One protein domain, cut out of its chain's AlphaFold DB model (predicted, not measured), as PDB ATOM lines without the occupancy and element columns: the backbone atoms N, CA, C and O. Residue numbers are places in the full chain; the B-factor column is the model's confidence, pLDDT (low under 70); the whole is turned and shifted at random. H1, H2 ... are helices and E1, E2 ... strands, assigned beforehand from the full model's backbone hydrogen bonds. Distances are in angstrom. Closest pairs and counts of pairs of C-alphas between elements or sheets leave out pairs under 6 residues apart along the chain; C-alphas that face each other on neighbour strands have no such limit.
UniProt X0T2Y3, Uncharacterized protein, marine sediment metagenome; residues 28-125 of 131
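Overview. This is residues 28 to 125 of the 131 residues of an uncharacterized protein of marine sediment metagenome (UniProt X0T2Y3). A curved slab of four antiparallel strands has one long helix, H2, lying lengthwise over one of its faces; beyond one end of the slab sit a small two-stranded hairpin, E1 and E2, and a very short helix, H1. The printed part has 98 residues with six named strands and two named helices, in the order E1 E2 H1 E3 E4 E5 E6 H2. The larger sheet has the order E3 - E4 - E5 - E6, all antiparallel, and the class is mixed, helices and strands. The whole is compact, with a radius of gyration of the C-alphas of 14.4 A, and spans 43 by 28 by 26 A, only just elongated.

Arrangement. Start at E1, residues 28 to 31, and E2, residues 37 to 40: this hairpin is antiparallel, with N 30 and O 38 2.8 A apart, within hydrogen-bond range. H1, residues 44 to 47, is apart from E1, but only just, at 8.4 A. Next come E3, residues 56 to 62, E4, residues 66 to 72, E5, residues 87 to 93, and E6, residues 100 to 105, a meander, each strand the antiparallel neighbour of the one before. Look for N 60 and O 68 at 2.9 A between E3 and E4, N 69 and O 90 at 2.9 A between E4 and E5, and N 89 and O 103 at 2.8 A between E5 and E6, each within hydrogen-bond range. The closest C-alphas of E1 and E4 are those of Leu 31 and Trp 72, 7.7 A apart. H2, residues 108 to 124, is on the sheet of E3 to E6 at a height of 8.2 A, making two layers, a helix on one face of a sheet. It lies over E4 and E5 and runs along the strands, at 4 degrees to E4 on the local plane. Its closest C-alphas to E4 are Val 119 and Val 68, 6.3 A apart. H1 is not on this sheet. Every O i to N i+4 pair of H2 is within hydrogen-bond range; H1 is too short for such a pair.

Along the chain. Find C-alpha 28 at (-9.961, 70.142, 90.761), where E1 begins. E3 measures 17.2 A from first to last C-alpha, E4 20.1 A, E5 19.9 A and E6 16.7 A. H2 runs 24.4 A, from C-alpha 108 at (-3.778, 60.790, 79.233) to C-alpha 124 at (-14.720, 48.977, 60.902).

Size, cuts and confidence. The two C-alphas farthest apart are those of Glu 41 and Gly 64, at 43.4 A. The printed part has no cut. The link from E4 to E5, residues 73 to 86, is long. Mean pLDDT of the printed part is 86.8; look for values under 70 at residues 42 to 53, 81 and 96 to 99.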
ATOM      1  N   HIS A  28     -10.156  69.487  92.037       86.56
ATOM      2  CA  HIS A  28      -9.961  70.142  90.761       86.56
ATOM      3  C   HIS A  28      -8.573  69.798  90.223       86.56
ATOM      4  O   HIS A  28      -7.623  69.640  90.992       86.56
ATOM      5  N   TYR A  29      -8.459  69.658  88.903       89.75
ATOM      6  CA  TYR A  29      -7.255  69.133  88.268       89.75
ATOM      7  C   TYR A  29      -6.809  70.015  87.101       89.75
ATOM      8  O   TYR A  29      -7.619  70.481  86.298       89.75
ATOM      9  N   ILE A  30      -5.497  70.194  86.979       90.38
ATOM     10  CA  ILE A  30      -4.837  70.881  85.868       90.38
ATOM     11  C   ILE A  30      -4.115  69.833  85.025       90.38
ATOM     12  O   ILE A  30      -3.363  69.019  85.562       90.38
ATOM     13  N   LEU A  31      -4.337  69.876  83.710       91.12
ATOM     14  CA  LEU A  31      -3.542  69.133  82.741       91.12
ATOM     15  C   LEU A  31      -2.361  70.006  82.312       91.12
ATOM     16  O   LEU A  31      -2.552  71.062  81.709       91.12
ATOM     17  N   ASN A  32      -1.152  69.577  82.650       90.81
ATOM     18  CA  ASN A  32       0.074  70.289  82.312       90.81
ATOM     19  C   ASN A  32       0.433  70.089  80.828       90.81
ATOM     20  O   ASN A  32      -0.107  69.220  80.142       90.81
ATOM     21  N   SER A  33       1.378  70.883  80.319       90.31
ATOM     22  CA  SER A  33       1.810  70.824  78.912       90.31
ATOM     23  C   SER A  33       2.505  69.514  78.519       90.31
ATOM     24  O   SER A  33       2.571  69.198  77.334       90.31
ATOM     25  N   ASP A  34       3.005  68.752  79.491       92.94
ATOM     26  CA  ASP A  34       3.577  67.411  79.321       92.94
ATOM     27  C   ASP A  34       2.548  66.285  79.542       92.94
ATOM     28  O   ASP A  34       2.914  65.114  79.619       92.94
ATOM     29  N   TYR A  35       1.264  66.641  79.652       92.94
ATOM     30  CA  TYR A  35       0.137  65.754  79.946       92.94
ATOM     31  C   TYR A  35       0.141  65.108  81.338       92.94
ATOM     32  O   TYR A  35      -0.686  64.233  81.612       92.94
ATOM     33  N   SER A  36       1.014  65.552  82.242       93.19
ATOM     34  CA  SER A  36       0.891  65.220  83.659       93.19
ATOM     35  C   SER A  36      -0.301  65.948  84.291       93.19
ATOM     36  O   SER A  36      -0.779  66.967  83.785       93.19
ATOM     37  N   VAL A  37      -0.795  65.411  85.406       92.25
ATOM     38  CA  VAL A  37      -1.950  65.953  86.124       92.25
ATOM     39  C   VAL A  37      -1.521  66.470  87.490       92.25
ATOM     40  O   VAL A  37      -0.931  65.729  88.276       92.25
ATOM     41  N   SER A  38      -1.887  67.713  87.792       91.19
ATOM     42  CA  SER A  38      -1.706  68.331  89.108       91.19
ATOM     43  C   SER A  38      -3.058  68.601  89.762       91.19
ATOM     44  O   SER A  38      -3.998  69.030  89.093       91.19
ATOM     45  N   VAL A  39      -3.163  68.390  91.075       90.69
ATOM     46  CA  VAL A  39      -4.325  68.837  91.860       90.69
ATOM     47  C   VAL A  39      -4.205  70.341  92.094       90.69
ATOM     48  O   VAL A  39      -3.110  70.838  92.354       90.69
ATOM     49  N   THR A  40      -5.320  71.062  92.013       85.06
ATOM     50  CA  THR A  40      -5.394  72.478  92.379       85.06
ATOM     51  C   THR A  40      -6.502  72.724  93.396       85.06
ATOM     52  O   THR A  40      -7.563  72.101  93.338       85.06
ATOM     53  N   GLU A  41      -6.242  73.634  94.330       78.06
ATOM     54  CA  GLU A  41      -7.231  74.142  95.288       78.06
ATOM     55  C   GLU A  41      -8.003  75.344  94.724       78.06
ATOM     56  O   GLU A  41      -9.001  75.769  95.308       78.06
ATOM     57  N   ASP A  42      -7.564  75.887  93.579       68.62
ATOM     58  CA  ASP A  42      -8.185  77.069  92.999       68.62
ATOM     59  C   ASP A  42      -9.629  76.789  92.583       68.62
ATOM     60  O   ASP A  42      -9.966  75.812  91.899       68.62
ATOM     61  N   SER A  43     -10.500  77.692  93.021       62.41
ATOM     62  CA  SER A  43     -11.913  77.641  92.693       62.41
ATOM     63  C   SER A  43     -12.136  77.968  91.212       62.41
ATOM     64  O   SER A  43     -11.366  78.684  90.579       62.41
ATOM     65  N   THR A  44     -13.240  77.441  90.686       58.56
ATOM     66  CA  THR A  44     -13.791  77.473  89.314       58.56
ATOM     67  C   THR A  44     -13.653  78.742  88.441       58.56
ATOM     68  O   THR A  44     -14.086  78.725  87.290       58.56
ATOM     69  N   GLU A  45     -13.099  79.856  88.918       61.16
ATOM     70  CA  GLU A  45     -12.982  81.101  88.149       61.16
ATOM     71  C   GLU A  45     -11.935  81.038  87.043       61.16
ATOM     72  O   GLU A  45     -12.230  81.480  85.934       61.16
ATOM     73  N   ALA A  46     -10.792  80.387  87.283       60.28
ATOM     74  CA  ALA A  46      -9.784  80.141  86.247       60.28
ATOM     75  C   ALA A  46     -10.324  79.289  85.076       60.28
ATOM     76  O   ALA A  46      -9.711  79.206  84.016       60.28
ATOM     77  N   TRP A  47     -11.475  78.636  85.267       65.88
ATOM     78  CA  TRP A  47     -12.042  77.672  84.328       65.88
ATOM     79  C   TRP A  47     -13.076  78.286  83.395       65.88
ATOM     80  O   TRP A  47     -13.442  77.661  82.400       65.88
ATOM     81  N   LYS A  48     -13.570  79.493  83.703       65.25
ATOM     82  CA  LYS A  48     -14.554  80.194  82.863       65.25
ATOM     83  C   LYS A  48     -14.007  80.458  81.457       65.25
ATOM     84  O   LYS A  48     -14.782  80.473  80.503       65.25
ATOM     85  N   ASP A  49     -12.687  80.569  81.340       65.31
ATOM     86  CA  ASP A  49     -11.992  80.833  80.082       65.31
ATOM     87  C   ASP A  49     -11.614  79.553  79.319       65.31
ATOM     88  O   ASP A  49     -11.188  79.615  78.164       65.31
ATOM     89  N   TRP A  50     -11.791  78.372  79.923       68.44
ATOM     90  CA  TRP A  50     -11.478  77.101  79.273       68.44
ATOM     91  C   TRP A  50     -12.625  76.690  78.352       68.44
ATOM     92  O   TRP A  50     -13.563  75.986  78.736       68.44
ATOM     93  N   SER A  51     -12.547  77.142  77.102       68.38
ATOM     94  CA  SER A  51     -13.461  76.715  76.045       68.38
ATOM     95  C   SER A  51     -13.303  75.216  75.750       68.38
ATOM     96  O   SER A  51     -12.266  74.605  76.029       68.38
ATOM     97  N   ASN A  52     -14.308  74.612  75.108       65.38
ATOM     98  CA  ASN A  52     -14.224  73.225  74.631       65.38
ATOM     99  C   ASN A  52     -13.000  72.969  73.733       65.38
ATOM    100  O   ASN A  52     -12.553  71.830  73.637       65.38
ATOM    101  N   GLU A  53     -12.458  74.002  73.084       69.12
ATOM    102  CA  GLU A  53     -11.259  73.896  72.249       69.12
ATOM    103  C   GLU A  53     -10.001  73.697  73.096       69.12
ATOM    104  O   GLU A  53      -9.186  72.840  72.776       69.12
ATOM    105  N   THR A  54      -9.885  74.402  74.225       78.56
ATOM    106  CA  THR A  54      -8.742  74.256  75.150       78.56
ATOM    107  C   THR A  54      -8.731  72.917  75.891       78.56
ATOM    108  O   THR A  54      -7.677  72.442  76.299       78.56
ATOM    109  N   ARG A  55      -9.900  72.282  76.045       88.25
ATOM    110  CA  ARG A  55     -10.058  70.994  76.741       88.25
ATOM    111  C   ARG A  55      -9.982  69.779  75.822       88.25
ATOM    112  O   ARG A  55     -10.023  68.647  76.309       88.25
ATOM    113  N   ARG A  56      -9.954  69.978  74.506       93.81
ATOM    114  CA  ARG A  56      -9.992  68.882  73.542       93.81
ATOM    115  C   ARG A  56      -8.612  68.256  73.407       93.81
ATOM    116  O   ARG A  56      -7.658  68.920  73.024       93.81
ATOM    117  N   ILE A  57      -8.549  66.957  73.665       95.00
ATOM    118  CA  ILE A  57      -7.346  66.149  73.473       95.00
ATOM    119  C   ILE A  57      -7.260  65.653  72.032       95.00
ATOM    120  O   ILE A  57      -6.206  65.731  71.411       95.00
ATOM    121  N   ALA A  58      -8.376  65.152  71.501       97.06
ATOM    122  CA  ALA A  58      -8.448  64.594  70.158       97.06
ATOM    123  C   ALA A  58      -9.869  64.710  69.596       97.06
ATOM    124  O   ALA A  58     -10.848  64.682  70.348       97.06
ATOM    125  N   LEU A  59      -9.979  64.840  68.276       96.50
ATOM    126  CA  LEU A  59     -11.241  64.750  67.553       96.50
ATOM    127  C   LEU A  59     -10.987  64.157  66.172       96.50
ATOM    128  O   LEU A  59     -10.318  64.779  65.350       96.50
ATOM    129  N   ASP A  60     -11.646  63.039  65.902       97.56
ATOM    130  CA  ASP A  60     -11.635  62.378  64.607       97.56
ATOM    131  C   ASP A  60     -13.057  62.293  64.063       97.56
ATOM    132  O   ASP A  60     -13.965  61.771  64.714       97.56
ATOM    133  N   LYS A  61     -13.262  62.822  62.853       96.25
ATOM    134  CA  LYS A  61     -14.537  62.725  62.137       96.25
ATOM    135  C   LYS A  61     -14.449  61.619  61.094       96.25
ATOM    136  O   LYS A  61     -13.605  61.668  60.202       96.25
ATOM    137  N   ILE A  62     -15.367  60.662  61.162       94.06
ATOM    138  CA  ILE A  62     -15.455  59.539  60.231       94.06
ATOM    139  C   ILE A  62     -16.680  59.757  59.341       94.06
ATOM    140  O   ILE A  62     -17.822  59.682  59.795       94.06
ATOM    141  N   SER A  63     -16.421  60.073  58.069       92.00
ATOM    142  CA  SER A  63     -17.449  60.443  57.090       92.00
ATOM    143  C   SER A  63     -18.547  59.383  56.979       92.00
ATOM    144  O   SER A  63     -18.253  58.199  56.803       92.00
ATOM    145  N   GLY A  64     -19.805  59.820  57.095       90.12
ATOM    146  CA  GLY A  64     -20.980  58.953  57.011       90.12
ATOM    147  C   GLY A  64     -21.214  58.081  58.245       90.12
ATOM    148  O   GLY A  64     -22.076  57.209  58.199       90.12
ATOM    149  N   LYS A  65     -20.444  58.272  59.327       89.94
ATOM    150  CA  LYS A  65     -20.595  57.501  60.569       89.94
ATOM    151  C   LYS A  65     -20.785  58.391  61.785       89.94
ATOM    152  O   LYS A  65     -21.739  58.204  62.534       89.94
ATOM    153  N   GLY A  66     -19.897  59.354  62.002       92.06
ATOM    154  CA  GLY A  66     -19.902  60.128  63.239       92.06
ATOM    155  C   GLY A  66     -18.565  60.769  63.552       92.06
ATOM    156  O   GLY A  66     -17.733  60.997  62.671       92.06
ATOM    157  N   PHE A  67     -18.350  61.039  64.830       94.62
ATOM    158  CA  PHE A  67     -17.068  61.490  65.345       94.62
ATOM    159  C   PHE A  67     -16.722  60.816  66.671       94.62
ATOM    160  O   PHE A  67     -17.600  60.405  67.430       94.62
ATOM    161  N   VAL A  68     -15.423  60.748  66.945       96.62
ATOM    162  CA  VAL A  68     -14.847  60.346  68.228       96.62
ATOM    163  C   VAL A  68     -14.167  61.574  68.817       96.62
ATOM    164  O   VAL A  68     -13.299  62.162  68.178       96.62
ATOM    165  N   SER A  69     -14.572  62.003  70.010       96.12
ATOM    166  CA  SER A  69     -14.022  63.184  70.685       96.12
ATOM    167  C   SER A  69     -13.492  62.796  72.052       96.12
ATOM    168  O   SER A  69     -14.252  62.290  72.872       96.12
ATOM    169  N   THR A  70     -12.229  63.110  72.328       97.12
ATOM    170  CA  THR A  70     -11.642  62.966  73.665       97.12
ATOM    171  C   THR A  70     -11.406  64.331  74.280       97.12
ATOM    172  O   THR A  70     -10.797  65.208  73.662       97.12
ATOM    173  N   ILE A  71     -11.877  64.510  75.508       95.31
ATOM    174  CA  ILE A  71     -11.749  65.751  76.268       95.31
ATOM    175  C   ILE A  71     -11.139  65.497  77.646       95.31
ATOM    176  O   ILE A  71     -11.288  64.424  78.228       95.31
ATOM    177  N   TRP A  72     -10.493  66.529  78.176       94.31
ATOM    178  CA  TRP A  72     -10.084  66.632  79.570       94.31
ATOM    179  C   TRP A  72     -11.269  67.059  80.447       94.31
ATOM    180  O   TRP A  72     -11.942  68.055  80.158       94.31
ATOM    181  N   LEU A  73     -11.529  66.323  81.521       88.81
ATOM    182  CA  LEU A  73     -12.508  66.603  82.566       88.81
ATOM    183  C   LEU A  73     -11.768  67.241  83.745       88.81
ATOM    184  O   LEU A  73     -11.085  66.576  84.512       88.81
ATOM    185  N   VAL A  74     -11.920  68.556  83.888       86.62
ATOM    186  CA  VAL A  74     -11.227  69.365  84.910       86.62
ATOM    187  C   VAL A  74     -11.573  68.937  86.351       86.62
ATOM    188  O   VAL A  74     -10.846  69.234  87.296       86.62
ATOM    189  N   MET A  75     -12.679  68.207  86.518       86.62
ATOM    190  CA  MET A  75     -13.100  67.576  87.765       86.62
ATOM    191  C   MET A  75     -13.263  66.068  87.571       86.62
ATOM    192  O   MET A  75     -13.719  65.612  86.515       86.62
ATOM    193  N   SER A  76     -12.942  65.307  88.619       83.81
ATOM    194  CA  SER A  76     -13.191  63.866  88.636       83.81
ATOM    195  C   SER A  76     -14.688  63.590  88.537       83.81
ATOM    196  O   SER A  76     -15.472  64.112  89.325       83.81
ATOM    197  N   HIS A  77     -15.071  62.742  87.585       79.69
ATOM    198  CA  HIS A  77     -16.430  62.198  87.494       79.69
ATOM    199  C   HIS A  77     -16.564  60.833  88.192       79.69
ATOM    200  O   HIS A  77     -17.581  60.155  88.030       79.69
ATOM    201  N   SER A  78     -15.542  60.408  88.942       80.88
ATOM    202  CA  SER A  78     -15.641  59.239  89.814       80.88
ATOM    203  C   SER A  78     -16.394  59.604  91.093       80.88
ATOM    204  O   SER A  78     -16.132  60.644  91.692       80.88
ATOM    205  N   ILE A  79     -17.312  58.732  91.514       75.44
ATOM    206  CA  ILE A  79     -17.984  58.820  92.821       75.44
ATOM    207  C   ILE A  79     -17.088  58.227  93.927       75.44
ATOM    208  O   ILE A  79     -17.316  58.479  95.105       75.44
ATOM    209  N   SER A  80     -16.068  57.441  93.562       75.62
ATOM    210  CA  SER A  80     -15.105  56.856  94.498       75.62
ATOM    211  C   SER A  80     -13.769  57.603  94.497       75.62
ATOM    212  O   SER A  80     -13.347  58.149  93.476       75.62
ATOM    213  N   ASP A  81     -13.070  57.537  95.631       63.38
ATOM    214  CA  ASP A  81     -11.762  58.170  95.855       63.38
ATOM    215  C   ASP A  81     -10.565  57.388  95.293       63.38
ATOM    216  O   ASP A  81      -9.421  57.742  95.571       63.38
ATOM    217  N   VAL A  82     -10.792  56.301  94.548       77.06
ATOM    218  CA  VAL A  82      -9.700  55.383  94.183       77.06
ATOM    219  C   VAL A  82      -8.825  55.974  93.082       77.06
ATOM    220  O   VAL A  82      -7.631  56.130  93.295       77.06
ATOM    221  N   ASP A  83      -9.419  56.356  91.951       86.44
ATOM    222  CA  ASP A  83      -8.715  57.019  90.856       86.44
ATOM    223  C   ASP A  83      -9.637  58.046  90.192       86.44
ATOM    224  O   ASP A  83     -10.784  57.727  89.851       86.44
ATOM    225  N   PRO A  84      -9.183  59.291  89.981       90.31
ATOM    226  CA  PRO A  84     -10.023  60.292  89.356       90.31
ATOM    227  C   PRO A  84     -10.220  59.967  87.870       90.31
ATOM    228  O   PRO A  84      -9.271  59.644  87.160       90.31
ATOM    229  N   LEU A  85     -11.460  60.063  87.385       92.75
ATOM    230  CA  LEU A  85     -11.780  59.936  85.960       92.75
ATOM    231  C   LEU A  85     -11.737  61.324  85.331       92.75
ATOM    232  O   LEU A  85     -12.676  62.111  85.485       92.75
ATOM    233  N   LEU A  86     -10.618  61.615  84.674       94.81
ATOM    234  CA  LEU A  86     -10.246  62.955  84.222       94.81
ATOM    235  C   LEU A  86     -10.233  63.099  82.706       94.81
ATOM    236  O   LEU A  86      -9.996  64.179  82.183       94.81
ATOM    237  N   PHE A  87     -10.512  62.030  81.977       96.12
ATOM    238  CA  PHE A  87     -10.645  62.069  80.532       96.12
ATOM    239  C   PHE A  87     -11.925  61.358  80.131       96.12
ATOM    240  O   PHE A  87     -12.302  60.355  80.736       96.12
ATOM    241  N   GLU A  88     -12.573  61.861  79.093       95.94
ATOM    242  CA  GLU A  88     -13.774  61.264  78.520       95.94
ATOM    243  C   GLU A  88     -13.601  61.167  77.015       95.94
ATOM    244  O   GLU A  88     -13.235  62.151  76.370       95.94
ATOM    245  N   THR A  89     -13.847  59.983  76.462       97.00
ATOM    246  CA  THR A  89     -13.956  59.773  75.022       97.00
ATOM    247  C   THR A  89     -15.391  59.425  74.687       97.00
ATOM    248  O   THR A  89     -15.920  58.433  75.179       97.00
ATOM    249  N   LEU A  90     -15.997  60.241  73.834       94.62
ATOM    250  CA  LEU A  90     -17.362  60.085  73.366       94.62
ATOM    251  C   LEU A  90     -17.352  59.730  71.882       94.62
ATOM    252  O   LEU A  90     -16.692  60.401  71.085       94.62
ATOM    253  N   VAL A  91     -18.139  58.726  71.513       94.19
ATOM    254  CA  VAL A  91     -18.520  58.464  70.127       94.19
ATOM    255  C   VAL A  91     -19.940  58.955  69.920       94.19
ATOM    256  O   VAL A  91     -20.844  58.550  70.649       94.19
ATOM    257  N   LYS A  92     -20.130  59.811  68.917       89.94
ATOM    258  CA  LYS A  92     -21.445  60.321  68.528       89.94
ATOM    259  C   LYS A  92     -21.669  60.098  67.038       89.94
ATOM    260  O   LYS A  92     -20.805  60.440  66.226       89.94
ATOM    261  N   SER A  93     -22.818  59.533  66.682       85.69
ATOM    262  CA  SER A  93     -23.210  59.325  65.285       85.69
ATOM    263  C   SER A  93     -23.622  60.635  64.617       85.69
ATOM    264  O   SER A  93     -24.062  61.576  65.280       85.69
ATOM    265  N   GLU A  94     -23.509  60.702  63.286       82.06
ATOM    266  CA  GLU A  94     -24.054  61.838  62.519       82.06
ATOM    267  C   GLU A  94     -25.588  61.905  62.589       82.06
ATOM    268  O   GLU A  94     -26.152  62.990  62.486       82.06
ATOM    269  N   ASP A  95     -26.257  60.767  62.799       80.62
ATOM    270  CA  ASP A  95     -27.714  60.694  62.939       80.62
ATOM    271  C   ASP A  95     -28.223  60.972  64.369       80.62
ATOM    272  O   ASP A  95     -29.430  60.978  64.577       80.62
ATOM    273  N   GLU A  96     -27.321  61.190  65.337       65.69
ATOM    274  CA  GLU A  96     -27.548  61.400  66.783       65.69
ATOM    275  C   GLU A  96     -28.365  60.328  67.539       65.69
ATOM    276  O   GLU A  96     -28.453  60.386  68.766       65.69
ATOM    277  N   VAL A  97     -28.950  59.345  66.852       61.16
ATOM    278  CA  VAL A  97     -29.868  58.356  67.440       61.16
ATOM    279  C   VAL A  97     -29.154  57.049  67.779       61.16
ATOM    280  O   VAL A  97     -29.551  56.370  68.725       61.16
ATOM    281  N   THR A  98     -28.114  56.676  67.030       58.97
ATOM    282  CA  THR A  98     -27.599  55.297  67.051       58.97
ATOM    283  C   THR A  98     -26.343  55.074  67.888       58.97
ATOM    284  O   THR A  98     -26.152  53.957  68.364       58.97
ATOM    285  N   LEU A  99     -25.507  56.090  68.127       64.25
ATOM    286  CA  LEU A  99     -24.237  55.914  68.845       64.25
ATOM    287  C   LEU A  99     -24.119  56.856  70.043       64.25
ATOM    288  O   LEU A  99     -23.934  58.059  69.875       64.25
ATOM    289  N   ASN A 100     -24.170  56.276  71.243       76.38
ATOM    290  CA  ASN A 100     -23.840  56.930  72.510       76.38
ATOM    291  C   ASN A 100     -22.892  56.025  73.308       76.38
ATOM    292  O   ASN A 100     -23.256  55.505  74.362       76.38
ATOM    293  N   HIS A 101     -21.690  55.791  72.775       91.25
ATOM    294  CA  HIS A 101     -20.642  55.083  73.513       91.25
ATOM    295  C   HIS A 101     -19.717  56.088  74.179       91.25
ATOM    296  O   HIS A 101     -19.292  57.064  73.555       91.25
ATOM    297  N   MET A 102     -19.406  55.846  75.445       94.19
ATOM    298  CA  MET A 102     -18.602  56.746  76.252       94.19
ATOM    299  C   MET A 102     -17.702  55.945  77.178       94.19
ATOM    300  O   MET A 102     -18.188  55.190  78.016       94.19
ATOM    301  N   ASP A 103     -16.404  56.199  77.071       95.44
ATOM    302  CA  ASP A 103     -15.404  55.658  77.981       95.44
ATOM    303  C   ASP A 103     -14.726  56.789  78.746       95.44
ATOM    304  O   ASP A 103     -14.506  57.885  78.221       95.44
ATOM    305  N   ARG A 104     -14.359  56.508  79.994       95.62
ATOM    306  CA  ARG A 104     -13.641  57.445  80.855       95.62
ATOM    307  C   ARG A 104     -12.336  56.841  81.328       95.62
ATOM    308  O   ARG A 104     -12.251  55.641  81.569       95.62
ATOM    309  N   TYR A 105     -11.335  57.696  81.484       95.94
ATOM    310  CA  TYR A 105      -9.970  57.285  81.785       95.94
ATOM    311  C   TYR A 105      -9.358  58.183  82.854       95.94
ATOM    312  O   TYR A 105      -9.721  59.355  82.984       95.94
ATOM    313  N   SER A 106      -8.407  57.634  83.604       95.19
ATOM    314  CA  SER A 106      -7.708  58.361  84.667       95.19
ATOM    315  C   SER A 106      -6.431  59.035  84.182       95.19
ATOM    316  O   SER A 106      -5.985  60.014  84.772       95.19
ATOM    317  N   THR A 107      -5.855  58.547  83.081       95.56
ATOM    318  CA  THR A 107      -4.592  59.056  82.533       95.56
ATOM    319  C   THR A 107      -4.717  59.436  81.062       95.56
ATOM    320  O   THR A 107      -5.535  58.882  80.322       95.56
ATOM    321  N   TYR A 108      -3.856  60.358  80.627       96.50
ATOM    322  CA  TYR A 108      -3.778  60.790  79.233       96.50
ATOM    323  C   TYR A 108      -3.478  59.622  78.287       96.50
ATOM    324  O   TYR A 108      -4.127  59.479  77.254       96.50
ATOM    325  N   GLU A 109      -2.530  58.752  78.648       97.50
ATOM    326  CA  GLU A 109      -2.139  57.612  77.813       97.50
ATOM    327  C   GLU A 109      -3.305  56.638  77.595       97.50
ATOM    328  O   GLU A 109      -3.559  56.210  76.466       97.50
ATOM    329  N   GLN A 110      -4.055  56.325  78.657       97.25
ATOM    330  CA  GLN A 110      -5.266  55.512  78.552       97.25
ATOM    331  C   GLN A 110      -6.301  56.177  77.643       97.25
ATOM    332  O   GLN A 110      -6.844  55.513  76.763       97.25
ATOM    333  N   ALA A 111      -6.531  57.482  77.809       97.44
ATOM    334  CA  ALA A 111      -7.475  58.229  76.987       97.44
ATOM    335  C   ALA A 111      -7.077  58.237  75.507       97.44
ATOM    336  O   ALA A 111      -7.917  58.012  74.640       97.44
ATOM    337  N   TRP A 112      -5.792  58.432  75.209       97.94
ATOM    338  CA  TRP A 112      -5.262  58.407  73.848       97.94
ATOM    339  C   TRP A 112      -5.370  57.022  73.202       97.94
ATOM    340  O   TRP A 112      -5.766  56.886  72.043       97.94
ATOM    341  N   ASN A 113      -5.034  55.967  73.944       98.19
ATOM    342  CA  ASN A 113      -5.152  54.598  73.450       98.19
ATOM    343  C   ASN A 113      -6.616  54.189  73.250       98.19
ATOM    344  O   ASN A 113      -6.945  53.607  72.216       98.19
ATOM    345  N   GLY A 114      -7.491  54.560  74.184       97.75
ATOM    346  CA  GLY A 114      -8.933  54.378  74.079       97.75
ATOM    347  C   GLY A 114      -9.539  55.115  72.888       97.75
ATOM    348  O   GLY A 114     -10.311  54.532  72.129       97.75
ATOM    349  N   HIS A 115      -9.112  56.358  72.648       98.19
ATOM    350  CA  HIS A 115      -9.506  57.134  71.475       98.19
ATOM    351  C   HIS A 115      -9.196  56.395  70.173       98.19
ATOM    352  O   HIS A 115     -10.100  56.143  69.378       98.19
ATOM    353  N   LYS A 116      -7.935  55.989  69.972       98.44
ATOM    354  CA  LYS A 116      -7.518  55.252  68.768       98.44
ATOM    355  C   LYS A 116      -8.319  53.963  68.586       98.44
ATOM    356  O   LYS A 116      -8.760  53.673  67.480       98.44
ATOM    357  N   ALA A 117      -8.547  53.216  69.667       97.75
ATOM    358  CA  ALA A 117      -9.322  51.981  69.616       97.75
ATOM    359  C   ALA A 117     -10.777  52.226  69.174       97.75
ATOM    360  O   ALA A 117     -11.307  51.466  68.363       97.75
ATOM    361  N   LEU A 118     -11.411  53.300  69.656       96.19
ATOM    362  CA  LEU A 118     -12.768  53.676  69.257       96.19
ATOM    363  C   LEU A 118     -12.837  54.192  67.818       96.19
ATOM    364  O   LEU A 118     -13.775  53.841  67.104       96.19
ATOM    365  N   VAL A 119     -11.840  54.957  67.368       96.69
ATOM    366  CA  VAL A 119     -11.703  55.362  65.960       96.69
ATOM    367  C   VAL A 119     -11.602  54.129  65.064       96.69
ATOM    368  O   VAL A 119     -12.395  53.986  64.133       96.69
ATOM    369  N   ASP A 120     -10.711  53.191  65.384       96.69
ATOM    370  CA  ASP A 120     -10.544  51.946  64.630       96.69
ATOM    371  C   ASP A 120     -11.826  51.105  64.614       96.69
ATOM    372  O   ASP A 120     -12.197  50.540  63.578       96.69
ATOM    373  N   ARG A 121     -12.522  51.019  65.754       94.31
ATOM    374  CA  ARG A 121     -13.806  50.319  65.865       94.31
ATOM    375  C   ARG A 121     -14.861  50.980  64.980       94.31
ATOM    376  O   ARG A 121     -15.514  50.284  64.206       94.31
ATOM    377  N   LEU A 122     -14.983  52.308  65.022       93.19
ATOM    378  CA  LEU A 122     -15.952  53.054  64.216       93.19
ATOM    379  C   LEU A 122     -15.633  52.978  62.722       93.19
ATOM    380  O   LEU A 122     -16.541  52.812  61.907       93.19
ATOM    381  N   MET A 123     -14.357  52.989  62.331       94.12
ATOM    382  CA  MET A 123     -13.949  52.767  60.939       94.12
ATOM    383  C   MET A 123     -14.369  51.388  60.419       94.12
ATOM    384  O   MET A 123     -14.776  51.280  59.262       94.12
ATOM    385  N   LYS A 124     -14.347  50.355  61.267       93.88
ATOM    386  CA  LYS A 124     -14.720  48.977  60.902       93.88
ATOM    387  C   LYS A 124     -16.215  48.679  61.024       93.88
ATOM    388  O   LYS A 124     -16.681  47.735  60.399       93.88
ATOM    389  N   TRP A 125     -16.958  49.466  61.799       91.12
ATOM    390  CA  TRP A 125     -18.391  49.262  62.019       91.12
ATOM    391  C   TRP A 125     -19.198  49.425  60.723       91.12
ATOM    392  O   TRP A 125     -19.011  50.397  59.989       91.12
TER     393      TRP A 125